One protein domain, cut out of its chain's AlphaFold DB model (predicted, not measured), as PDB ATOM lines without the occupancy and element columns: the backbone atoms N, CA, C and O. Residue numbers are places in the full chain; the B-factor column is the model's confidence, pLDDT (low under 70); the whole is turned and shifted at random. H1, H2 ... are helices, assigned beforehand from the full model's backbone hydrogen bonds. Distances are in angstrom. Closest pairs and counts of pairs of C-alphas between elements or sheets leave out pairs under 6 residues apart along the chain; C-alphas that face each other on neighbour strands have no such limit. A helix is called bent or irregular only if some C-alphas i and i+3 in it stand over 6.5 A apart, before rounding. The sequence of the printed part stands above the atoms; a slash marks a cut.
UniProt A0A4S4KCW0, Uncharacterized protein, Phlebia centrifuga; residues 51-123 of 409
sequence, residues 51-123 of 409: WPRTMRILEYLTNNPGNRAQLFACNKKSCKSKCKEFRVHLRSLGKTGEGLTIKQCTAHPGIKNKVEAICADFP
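What this domain is: This is residues 51 to 123 of the 409 residues of an uncharacterized protein of Phlebia centrifuga (UniProt A0A4S4KCW0). The longest helix, H3, is the base of an open frame of helices: H5 folds back along the later part of H3, running the opposite way, while H2 and then H1 lead away from the first end of H3 in two sharp corners. The short H4 makes a further corner with H5, and the space between H1 and H2 on one side and H4 and H5 on the other is open; residues 51 to 56 of H1 stick out. The printed part has 73 residues with five named helices, in the order H1, H2, H3, H4, H5, and no named strand, and its class is all helix. It is loose, with a radius of gyration of the C-alphas of 14.2 A, and spans 35 by 32 by 19 A.

Where its parts are: H3 is residues 77 to 94, 26.2 A from first to last C-alpha, starting at C-alpha 77 at (-20.102, -49.182, 58.877). It is neither bent nor irregular, but only just: C-alphas 78 and 81 are 6.1 A apart. H5 is residues 109 to 121, 19.2 A long, ending at C-alpha 121 at (-18.442, -60.705, 72.004). H2 is residues 65 to 75, 16.3 A long. H2 and H5 are only just irregular: C-alphas 72 and 75 are 6.6 A apart, and C-alphas 110 and 113 are 6.7 A apart. H1 is residues 51 to 63, 18.2 A long, starting at C-alpha 51 at (-8.388, -77.087, 51.138). H4 is residues 102 to 107, 8.4 A long.

How they stand to each other: H3 touches H5 with residues 86 to 93 alone, at a shallow tilt of 17 degrees, opposite ways; their closest C-alphas, of His 89 and Ile 118, are 7.1 A apart. H4 and H5 touch only at the corner, at a steep tilt of 53 degrees, with the closest C-alphas, of Thr 106 and Lys 112, 4.4 A apart. H2 and H3 only just touch, only at the corner, with 3 pairs of C-alphas within 8 A, the closest being those of Cys 74 and Lys 80 at 5.7 A; they are about perpendicular, at 86 degrees. H1 and H2 only just touch, only at the corner, with 3 such pairs, the closest being those of Leu 61 and Arg 68 at 5.0 A; at 73 degrees they are only just about perpendicular. H1 is apart from H3, H4 and H5, and H2 is apart from H4 and H5. H1 and H4 have every O i to N i+4 pair within hydrogen-bond range; H2 has 5 of 7, H3 12 of 14 and H5 7 of 9.

The domain as a whole: The two C-alphas farthest apart, of Lys 77 and Ala 107, are 35.8 A apart. The printed part has no cut and no long link; H3 to H4 is a short link of 7 residues, and the other three links are tight. The mean pLDDT of the printed part is 74.5, and 22 residues are under 70, among them residues 72 to 83 and 94 to 100.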
ATOM      1  N   TRP A  51      -7.114 -76.822  51.782       55.12
ATOM      2  CA  TRP A  51      -8.388 -77.087  51.138       55.12
ATOM      3  C   TRP A  51      -9.450 -77.692  52.073       55.12
ATOM      4  O   TRP A  51     -10.528 -77.109  52.175       55.12
ATOM      5  N   PRO A  52      -9.174 -78.751  52.866       70.06
ATOM      6  CA  PRO A  52     -10.151 -79.325  53.793       70.06
ATOM      7  C   PRO A  52     -10.562 -78.337  54.890       70.06
ATOM      8  O   PRO A  52     -11.678 -78.377  55.401       70.06
ATOM      9  N   ARG A  53      -9.659 -77.418  55.246       60.34
ATOM     10  CA  ARG A  53      -9.888 -76.392  56.264       60.34
ATOM     11  C   ARG A  53     -10.822 -75.301  55.750       60.34
ATOM     12  O   ARG A  53     -11.790 -74.979  56.429       60.34
ATOM     13  N   THR A  54     -10.571 -74.780  54.552       69.81
ATOM     14  CA  THR A  54     -11.462 -73.805  53.907       69.81
ATOM     15  C   THR A  54     -12.837 -74.410  53.625       69.81
ATOM     16  O   THR A  54     -13.847 -73.753  53.870       69.81
ATOM     17  N   MET A  55     -12.896 -75.678  53.207       70.94
ATOM     18  CA  MET A  55     -14.160 -76.372  52.940       70.94
ATOM     19  C   MET A  55     -15.018 -76.554  54.196       70.94
ATOM     20  O   MET A  55     -16.204 -76.253  54.140       70.94
ATOM     21  N   ARG A  56     -14.440 -76.919  55.351       73.38
ATOM     22  CA  ARG A  56     -15.206 -77.012  56.612       73.38
ATOM     23  C   ARG A  56     -15.768 -75.669  57.081       73.38
ATOM     24  O   ARG A  56     -16.869 -75.625  57.618       73.38
ATOM     25  N   ILE A  57     -15.042 -74.566  56.868       75.06
ATOM     26  CA  ILE A  57     -15.570 -73.220  57.156       75.06
ATOM     27  C   ILE A  57     -16.738 -72.914  56.225       75.06
ATOM     28  O   ILE A  57     -17.770 -72.425  56.672       75.06
ATOM     29  N   LEU A  58     -16.573 -73.172  54.925       73.75
ATOM     30  CA  LEU A  58     -17.618 -72.913  53.941       73.75
ATOM     31  C   LEU A  58     -18.860 -73.758  54.227       73.75
ATOM     32  O   LEU A  58     -19.964 -73.227  54.162       73.75
ATOM     33  N   GLU A  59     -18.688 -75.017  54.616       81.75
ATOM     34  CA  GLU A  59     -19.758 -75.912  55.051       81.75
ATOM     35  C   GLU A  59     -20.457 -75.381  56.314       81.75
ATOM     36  O   GLU A  59     -21.668 -75.170  56.298       81.75
ATOM     37  N   TYR A  60     -19.709 -75.032  57.368       81.50
ATOM     38  CA  TYR A  60     -20.275 -74.437  58.585       81.50
ATOM     39  C   TYR A  60     -21.038 -73.135  58.306       81.50
ATOM     40  O   TYR A  60     -22.150 -72.950  58.798       81.50
ATOM     41  N   LEU A  61     -20.473 -72.228  57.503       83.44
ATOM     42  CA  LEU A  61     -21.114 -70.961  57.134       83.44
ATOM     43  C   LEU A  61     -22.310 -71.167  56.197       83.44
ATOM     44  O   LEU A  61     -23.219 -70.340  56.174       83.44
ATOM     45  N   THR A  62     -22.328 -72.249  55.422       82.19
ATOM     46  CA  THR A  62     -23.493 -72.639  54.618       82.19
ATOM     47  C   THR A  62     -24.614 -73.156  55.516       82.19
ATOM     48  O   THR A  62     -25.758 -72.745  55.338       82.19
ATOM     49  N   ASN A  63     -24.276 -73.932  56.546       86.25
ATOM     50  CA  ASN A  63     -25.233 -74.449  57.528       86.25
ATOM     51  C   ASN A  63     -25.693 -73.391  58.553       86.25
ATOM     52  O   ASN A  63     -26.723 -73.565  59.195       86.25
ATOM     53  N   ASN A  64     -24.966 -72.276  58.694       83.88
ATOM     54  CA  ASN A  64     -25.259 -71.205  59.653       83.88
ATOM     55  C   ASN A  64     -25.345 -69.832  58.957       83.88
ATOM     56  O   ASN A  64     -24.443 -68.994  59.104       83.88
ATOM     57  N   PRO A  65     -26.436 -69.548  58.219       81.31
ATOM     58  CA  PRO A  65     -26.570 -68.322  57.433       81.31
ATOM     59  C   PRO A  65     -26.536 -67.045  58.285       81.31
ATOM     60  O   PRO A  65     -26.063 -66.017  57.805       81.31
ATOM     61  N   GLY A  66     -26.956 -67.097  59.556       83.62
ATOM     62  CA  GLY A  66     -26.835 -65.972  60.494       83.62
ATOM     63  C   GLY A  66     -25.378 -65.606  60.802       83.62
ATOM     64  O   GLY A  66     -25.011 -64.431  60.757       83.62
ATOM     65  N   ASN A  67     -24.524 -66.611  61.006       76.69
ATOM     66  CA  ASN A  67     -23.093 -66.424  61.256       76.69
ATOM     67  C   ASN A  67     -22.363 -66.005  59.977       76.69
ATOM     68  O   ASN A  67     -21.522 -65.109  60.014       76.69
ATOM     69  N   ARG A  68     -22.744 -66.567  58.822       79.94
ATOM     70  CA  ARG A  68     -22.276 -66.113  57.502       79.94
ATOM     71  C   ARG A  68     -22.636 -64.654  57.256       79.94
ATOM     72  O   ARG A  68     -21.774 -63.866  56.872       79.94
ATOM     73  N   ALA A  69     -23.880 -64.272  57.526       75.38
ATOM     74  CA  ALA A  69     -24.323 -62.895  57.409       75.38
ATOM     75  C   ALA A  69     -23.539 -61.978  58.352       75.38
ATOM     76  O   ALA A  69     -23.118 -60.926  57.901       75.38
ATOM     77  N   GLN A  70     -23.268 -62.362  59.605       70.75
ATOM     78  CA  GLN A  70     -22.444 -61.560  60.522       70.75
ATOM     79  C   GLN A  70     -20.978 -61.447  60.075       70.75
ATOM     80  O   GLN A  70     -20.425 -60.345  60.087       70.75
ATOM     81  N   LEU A  71     -20.372 -62.549  59.624       72.31
ATOM     82  CA  LEU A  71     -18.987 -62.590  59.150       72.31
ATOM     83  C   LEU A  71     -18.785 -61.664  57.940       72.31
ATOM     84  O   LEU A  71     -17.833 -60.883  57.895       72.31
ATOM     85  N   PHE A  72     -19.717 -61.696  56.981       67.19
ATOM     86  CA  PHE A  72     -19.664 -60.861  55.776       67.19
ATOM     87  C   PHE A  72     -20.345 -59.488  55.943       67.19
ATOM     88  O   PHE A  72     -20.082 -58.567  55.164       67.19
ATOM     89  N   ALA A  73     -21.138 -59.276  57.000       60.44
ATOM     90  CA  ALA A  73     -21.676 -57.963  57.368       60.44
ATOM     91  C   ALA A  73     -20.598 -56.999  57.883       60.44
ATOM     92  O   ALA A  73     -20.888 -55.802  57.969       60.44
ATOM     93  N   CYS A  74     -19.349 -57.446  58.110       50.53
ATOM     94  CA  CYS A  74     -18.198 -56.573  58.404       50.53
ATOM     95  C   CYS A  74     -17.903 -55.490  57.341       50.53
ATOM     96  O   CYS A  74     -17.069 -54.616  57.586       50.53
ATOM     97  N   ASN A  75     -18.625 -55.453  56.213       49.31
ATOM     98  CA  ASN A  75     -18.580 -54.327  55.271       49.31
ATOM     99  C   ASN A  75     -19.556 -53.168  55.606       49.31
ATOM    100  O   ASN A  75     -19.365 -52.039  55.145       49.31
ATOM    101  N   LYS A  76     -20.573 -53.377  56.458       58.06
ATOM    102  CA  LYS A  76     -21.431 -52.288  56.968       58.06
ATOM    103  C   LYS A  76     -20.666 -51.461  58.011       58.06
ATOM    104  O   LYS A  76     -19.941 -52.008  58.838       58.06
ATOM    105  N   LYS A  77     -20.835 -50.129  58.001       57.69
ATOM    106  CA  LYS A  77     -20.102 -49.182  58.877       57.69
ATOM    107  C   LYS A  77     -20.144 -49.566  60.369       57.69
ATOM    108  O   LYS A  77     -19.139 -49.392  61.047       57.69
ATOM    109  N   SER A  78     -21.250 -50.140  60.848       52.00
ATOM    110  CA  SER A  78     -21.429 -50.586  62.239       52.00
ATOM    111  C   SER A  78     -20.647 -51.849  62.616       52.00
ATOM    112  O   SER A  78     -20.380 -52.067  63.791       52.00
ATOM    113  N   CYS A  79     -20.248 -52.679  61.650       56.12
ATOM    114  CA  CYS A  79     -19.456 -53.881  61.917       56.12
ATOM    115  C   CYS A  79     -17.945 -53.620  61.812       56.12
ATOM    116  O   CYS A  79     -17.153 -54.393  62.342       56.12
ATOM    117  N   LYS A  80     -17.523 -52.499  61.205       62.59
ATOM    118  CA  LYS A  80     -16.106 -52.092  61.158       62.59
ATOM    119  C   LYS A  80     -15.535 -51.782  62.547       62.59
ATOM    120  O   LYS A  80     -14.357 -52.054  62.765       62.59
ATOM    121  N   SER A  81     -16.338 -51.248  63.475       69.81
ATOM    122  CA  SER A  81     -15.915 -51.030  64.870       69.81
ATOM    123  C   SER A  81     -15.665 -52.358  65.584       69.81
ATOM    124  O   SER A  81     -14.560 -52.563  66.072       69.81
ATOM    125  N   LYS A  82     -16.608 -53.308  65.507       69.75
ATOM    126  CA  LYS A  82     -16.458 -54.654  66.092       69.75
ATOM    127  C   LYS A  82     -15.308 -55.448  65.472       69.75
ATOM    128  O   LYS A  82     -14.520 -56.058  66.182       69.75
ATOM    129  N   CYS A  83     -15.136 -55.380  64.149       68.56
ATOM    130  CA  CYS A  83     -13.987 -55.985  63.469       68.56
ATOM    131  C   CYS A  83     -12.646 -55.328  63.906       68.56
ATOM    132  O   CYS A  83     -11.610 -55.995  63.936       68.56
ATOM    133  N   LYS A  84     -12.633 -54.036  64.277       76.88
ATOM    134  CA  LYS A  84     -11.448 -53.346  64.824       76.88
ATOM    135  C   LYS A  84     -11.176 -53.749  66.278       76.88
ATOM    136  O   LYS A  84     -10.024 -54.027  66.597       76.88
ATOM    137  N   GLU A  85     -12.207 -53.825  67.114       78.25
ATOM    138  CA  GLU A  85     -12.132 -54.327  68.496       78.25
ATOM    139  C   GLU A  85     -11.615 -55.766  68.522       78.25
ATOM    140  O   GLU A  85     -10.627 -56.055  69.193       78.25
ATOM    141  N   PHE A  86     -12.159 -56.638  67.670       76.31
ATOM    142  CA  PHE A  86     -11.692 -58.013  67.518       76.31
ATOM    143  C   PHE A  86     -10.192 -58.101  67.185       76.31
ATOM    144  O   PHE A  86      -9.445 -58.858  67.805       76.31
ATOM    145  N   ARG A  87      -9.699 -57.265  66.259       76.50
ATOM    146  CA  ARG A  87      -8.259 -57.187  65.942       76.50
ATOM    147  C   ARG A  87      -7.416 -56.679  67.114       76.50
ATOM    148  O   ARG A  87      -6.268 -57.102  67.249       76.50
ATOM    149  N   VAL A  88      -7.944 -55.776  67.942       81.38
ATOM    150  CA  VAL A  88      -7.269 -55.309  69.166       81.38
ATOM    151  C   VAL A  88      -7.164 -56.451  70.176       81.38
ATOM    152  O   VAL A  88      -6.081 -56.673  70.722       81.38
ATOM    153  N   HIS A  89      -8.235 -57.225  70.357       78.06
ATOM    154  CA  HIS A  89      -8.233 -58.415  71.204       78.06
ATOM    155  C   HIS A  89      -7.228 -59.466  70.714       78.06
ATOM    156  O   HIS A  89      -6.374 -59.894  71.491       78.06
ATOM    157  N   LEU A  90      -7.225 -59.794  69.416       76.44
ATOM    158  CA  LEU A  90      -6.244 -60.717  68.831       76.44
ATOM    159  C   LEU A  90      -4.798 -60.231  68.988       76.44
ATOM    160  O   LEU A  90      -3.924 -61.012  69.354       76.44
ATOM    161  N   ARG A  91      -4.526 -58.936  68.781       78.94
ATOM    162  CA  ARG A  91      -3.184 -58.360  68.983       78.94
ATOM    163  C   ARG A  91      -2.745 -58.429  70.449       78.94
ATOM    164  O   ARG A  91      -1.563 -58.606  70.736       78.94
ATOM    165  N   SER A  92      -3.694 -58.285  71.371       76.44
ATOM    166  CA  SER A  92      -3.477 -58.428  72.810       76.44
ATOM    167  C   SER A  92      -3.220 -59.884  73.220       76.44
ATOM    168  O   SER A  92      -2.507 -60.109  74.194       76.44
ATOM    169  N   LEU A  93      -3.751 -60.862  72.477       74.44
ATOM    170  CA  LEU A  93      -3.473 -62.294  72.650       74.44
ATOM    171  C   LEU A  93      -2.132 -62.718  72.050       74.44
ATOM    172  O   LEU A  93      -1.375 -63.399  72.733       74.44
ATOM    173  N   GLY A  94      -1.802 -62.260  70.838       66.56
ATOM    174  CA  GLY A  94      -0.574 -62.633  70.120       66.56
ATOM    175  C   GLY A  94       0.728 -62.264  70.838       66.56
ATOM    176  O   GLY A  94       1.752 -62.878  70.590       66.56
ATOM    177  N   LYS A  95       0.698 -61.319  71.787       62.09
ATOM    178  CA  LYS A  95       1.855 -61.017  72.653       62.09
ATOM    179  C   LYS A  95       2.001 -61.940  73.867       62.09
ATOM    180  O   LYS A  95       3.052 -61.937  74.491       62.09
ATOM    181  N   THR A  96       0.948 -62.658  74.250       56.56
ATOM    182  CA  THR A  96       0.884 -63.401  75.526       56.56
ATOM    183  C   THR A  96       0.635 -64.895  75.355       56.56
ATOM    184  O   THR A  96       0.666 -65.604  76.352       56.56
ATOM    185  N   GLY A  97       0.365 -65.375  74.138       52.34
ATOM    186  CA  GLY A  97      -0.191 -66.711  73.947       52.34
ATOM    187  C   GLY A  97       0.367 -67.545  72.803       52.34
ATOM    188  O   GLY A  97      -0.219 -68.582  72.561       52.34
ATOM    189  N   GLU A  98       1.436 -67.180  72.091       62.22
ATOM    190  CA  GLU A  98       1.926 -68.024  70.981       62.22
ATOM    191  C   GLU A  98       2.127 -69.497  71.402       62.22
ATOM    192  O   GLU A  98       2.793 -69.800  72.388       62.22
ATOM    193  N   GLY A  99       1.505 -70.423  70.661       63.38
ATOM    194  CA  GLY A  99       1.657 -71.870  70.866       63.38
ATOM    195  C   GLY A  99       0.743 -72.524  71.914       63.38
ATOM    196  O   GLY A  99       0.749 -73.748  72.019       63.38
ATOM    197  N   LEU A 100      -0.086 -71.768  72.641       63.59
ATOM    198  CA  LEU A 100      -0.999 -72.335  73.644       63.59
ATOM    199  C   LEU A 100      -2.326 -72.826  73.027       63.59
ATOM    200  O   LEU A 100      -3.011 -72.127  72.295       63.59
ATOM    201  N   THR A 101      -2.742 -74.049  73.333       74.75
ATOM    202  CA  THR A 101      -4.093 -74.544  73.000       74.75
ATOM    203  C   THR A 101      -5.170 -73.746  73.747       74.75
ATOM    204  O   THR A 101      -4.881 -73.192  74.806       74.75
ATOM    205  N   ILE A 102      -6.436 -73.722  73.286       74.31
ATOM    206  CA  ILE A 102      -7.516 -73.022  74.025       74.31
ATOM    207  C   ILE A 102      -7.580 -73.456  75.488       74.31
ATOM    208  O   ILE A 102      -7.727 -72.613  76.363       74.31
ATOM    209  N   LYS A 103      -7.388 -74.754  75.760       80.12
ATOM    210  CA  LYS A 103      -7.359 -75.302  77.123       80.12
ATOM    211  C   LYS A 103      -6.238 -74.691  77.966       80.12
ATOM    212  O   LYS A 103      -6.407 -74.485  79.160       80.12
ATOM    213  N   GLN A 104      -5.100 -74.382  77.351       80.62
ATOM    214  CA  GLN A 104      -3.984 -73.704  78.009       80.62
ATOM    215  C   GLN A 104      -4.227 -72.193  78.144       80.62
ATOM    216  O   GLN A 104      -3.896 -71.616  79.177       80.62
ATOM    217  N   CYS A 105      -4.862 -71.556  77.158       78.31
ATOM    218  CA  CYS A 105      -5.260 -70.149  77.229       78.31
ATOM    219  C   CYS A 105      -6.309 -69.894  78.321       78.31
ATOM    220  O   CYS A 105      -6.236 -68.878  79.010       78.31
ATOM    221  N   THR A 106      -7.255 -70.818  78.513       81.12
ATOM    222  CA  THR A 106      -8.263 -70.745  79.580       81.12
ATOM    223  C   THR A 106      -7.707 -71.149  80.944       81.12
ATOM    224  O   THR A 106      -8.175 -70.640  81.960       81.12
ATOM    225  N   ALA A 107      -6.678 -72.001  80.993       85.69
ATOM    226  CA  ALA A 107      -5.964 -72.325  82.228       85.69
ATOM    227  C   ALA A 107      -5.035 -71.192  82.701       85.69
ATOM    228  O   ALA A 107      -4.779 -71.073  83.899       85.69
ATOM    229  N   HIS A 108      -4.534 -70.348  81.793       82.62
ATOM    230  CA  HIS A 108      -3.630 -69.257  82.148       82.62
ATOM    231  C   HIS A 108      -4.414 -68.028  82.653       82.62
ATOM    232  O   HIS A 108      -5.086 -67.363  81.860       82.62
ATOM    233  N   PRO A 109      -4.299 -67.636  83.939       81.81
ATOM    234  CA  PRO A 109      -5.147 -66.597  84.535       81.81
ATOM    235  C   PRO A 109      -5.004 -65.221  83.860       81.81
ATOM    236  O   PRO A 109      -5.970 -64.470  83.784       81.81
ATOM    237  N   GLY A 110      -3.834 -64.903  83.289       82.38
ATOM    238  CA  GLY A 110      -3.618 -63.657  82.534       82.38
ATOM    239  C   GLY A 110      -4.208 -63.632  81.113       82.38
ATOM    240  O   GLY A 110      -4.303 -62.564  80.509       82.38
ATOM    241  N   ILE A 111      -4.590 -64.792  80.565       82.38
ATOM    242  CA  ILE A 111      -5.122 -64.943  79.196       82.38
ATOM    243  C   ILE A 111      -6.620 -65.264  79.244       82.38
ATOM    244  O   ILE A 111      -7.368 -64.755  78.411       82.38
ATOM    245  N   LYS A 112      -7.063 -66.010  80.264       88.12
ATOM    246  CA  LYS A 112      -8.455 -66.398  80.504       88.12
ATOM    247  C   LYS A 112      -9.431 -65.229  80.366       88.12
ATOM    248  O   LYS A 112     -10.323 -65.301  79.533       88.12
ATOM    249  N   ASN A 113      -9.188 -64.112  81.057       87.69
ATOM    250  CA  ASN A 113     -10.069 -62.935  80.994       87.69
ATOM    251  C   ASN A 113     -10.189 -62.352  79.574       87.69
ATOM    252  O   ASN A 113     -11.229 -61.813  79.204       87.69
ATOM    253  N   LYS A 114      -9.124 -62.442  78.761       85.50
ATOM    254  CA  LYS A 114      -9.139 -61.951  77.375       85.50
ATOM    255  C   LYS A 114      -9.896 -62.903  76.456       85.50
ATOM    256  O   LYS A 114     -10.604 -62.432  75.576       85.50
ATOM    257  N   VAL A 115      -9.738 -64.210  76.654       86.12
ATOM    258  CA  VAL A 115     -10.476 -65.229  75.897       86.12
ATOM    259  C   VAL A 115     -11.959 -65.167  76.245       86.12
ATOM    260  O   VAL A 115     -12.770 -65.114  75.335       86.12
ATOM    261  N   GLU A 116     -12.317 -65.052  77.524       89.00
ATOM    262  CA  GLU A 116     -13.714 -64.908  77.958       89.00
ATOM    263  C   GLU A 116     -14.375 -63.646  77.389       89.00
ATOM    264  O   GLU A 116     -15.503 -63.724  76.911       89.00
ATOM    265  N   ALA A 117     -13.669 -62.508  77.352       87.25
ATOM    266  CA  ALA A 117     -14.177 -61.294  76.709       87.25
ATOM    267  C   ALA A 117     -14.426 -61.496  75.202       87.25
ATOM    268  O   ALA A 117     -15.447 -61.061  74.674       87.25
ATOM    269  N   ILE A 118     -13.529 -62.205  74.510       86.06
ATOM    270  CA  ILE A 118     -13.714 -62.516  73.088       86.06
ATOM    271  C   ILE A 118     -14.863 -63.493  72.886       86.06
ATOM    272  O   ILE A 118     -15.645 -63.283  71.972       86.06
ATOM    273  N   CYS A 119     -14.995 -64.530  73.710       89.12
ATOM    274  CA  CYS A 119     -16.098 -65.482  73.594       89.12
ATOM    275  C   CYS A 119     -17.449 -64.824  73.926       89.12
ATOM    276  O   CYS A 119     -18.460 -65.195  73.334       89.12
ATOM    277  N   ALA A 120     -17.475 -63.814  74.805       89.00
ATOM    278  CA  ALA A 120     -18.674 -63.023  75.079       89.00
ATOM    279  C   ALA A 120     -19.107 -62.185  73.862       89.00
ATOM    280  O   ALA A 120     -20.290 -62.167  73.515       89.00
ATOM    281  N   ASP A 121     -18.157 -61.537  73.182       85.31
ATOM    282  CA  ASP A 121     -18.442 -60.705  72.004       85.31
ATOM    283  C   ASP A 121     -18.583 -61.523  70.704       85.31
ATOM    284  O   ASP A 121     -19.266 -61.106  69.761       85.31
ATOM    285  N   PHE A 122     -17.946 -62.694  70.653       83.56
ATOM    286  CA  PHE A 122     -17.838 -63.587  69.499       83.56
ATOM    287  C   PHE A 122     -18.014 -65.056  69.936       83.56
ATOM    288  O   PHE A 122     -17.031 -65.792  70.035       83.56
ATOM    289  N   PRO A 123     -19.259 -65.533  70.139       84.69
ATOM    290  CA  PRO A 123     -19.533 -66.890  70.635       84.69
ATOM    291  C   PRO A 123     -18.986 -68.029  69.760       84.69
ATOM    292  O   PRO A 123     -18.776 -69.135  70.238       84.69
TER     293      PRO A 123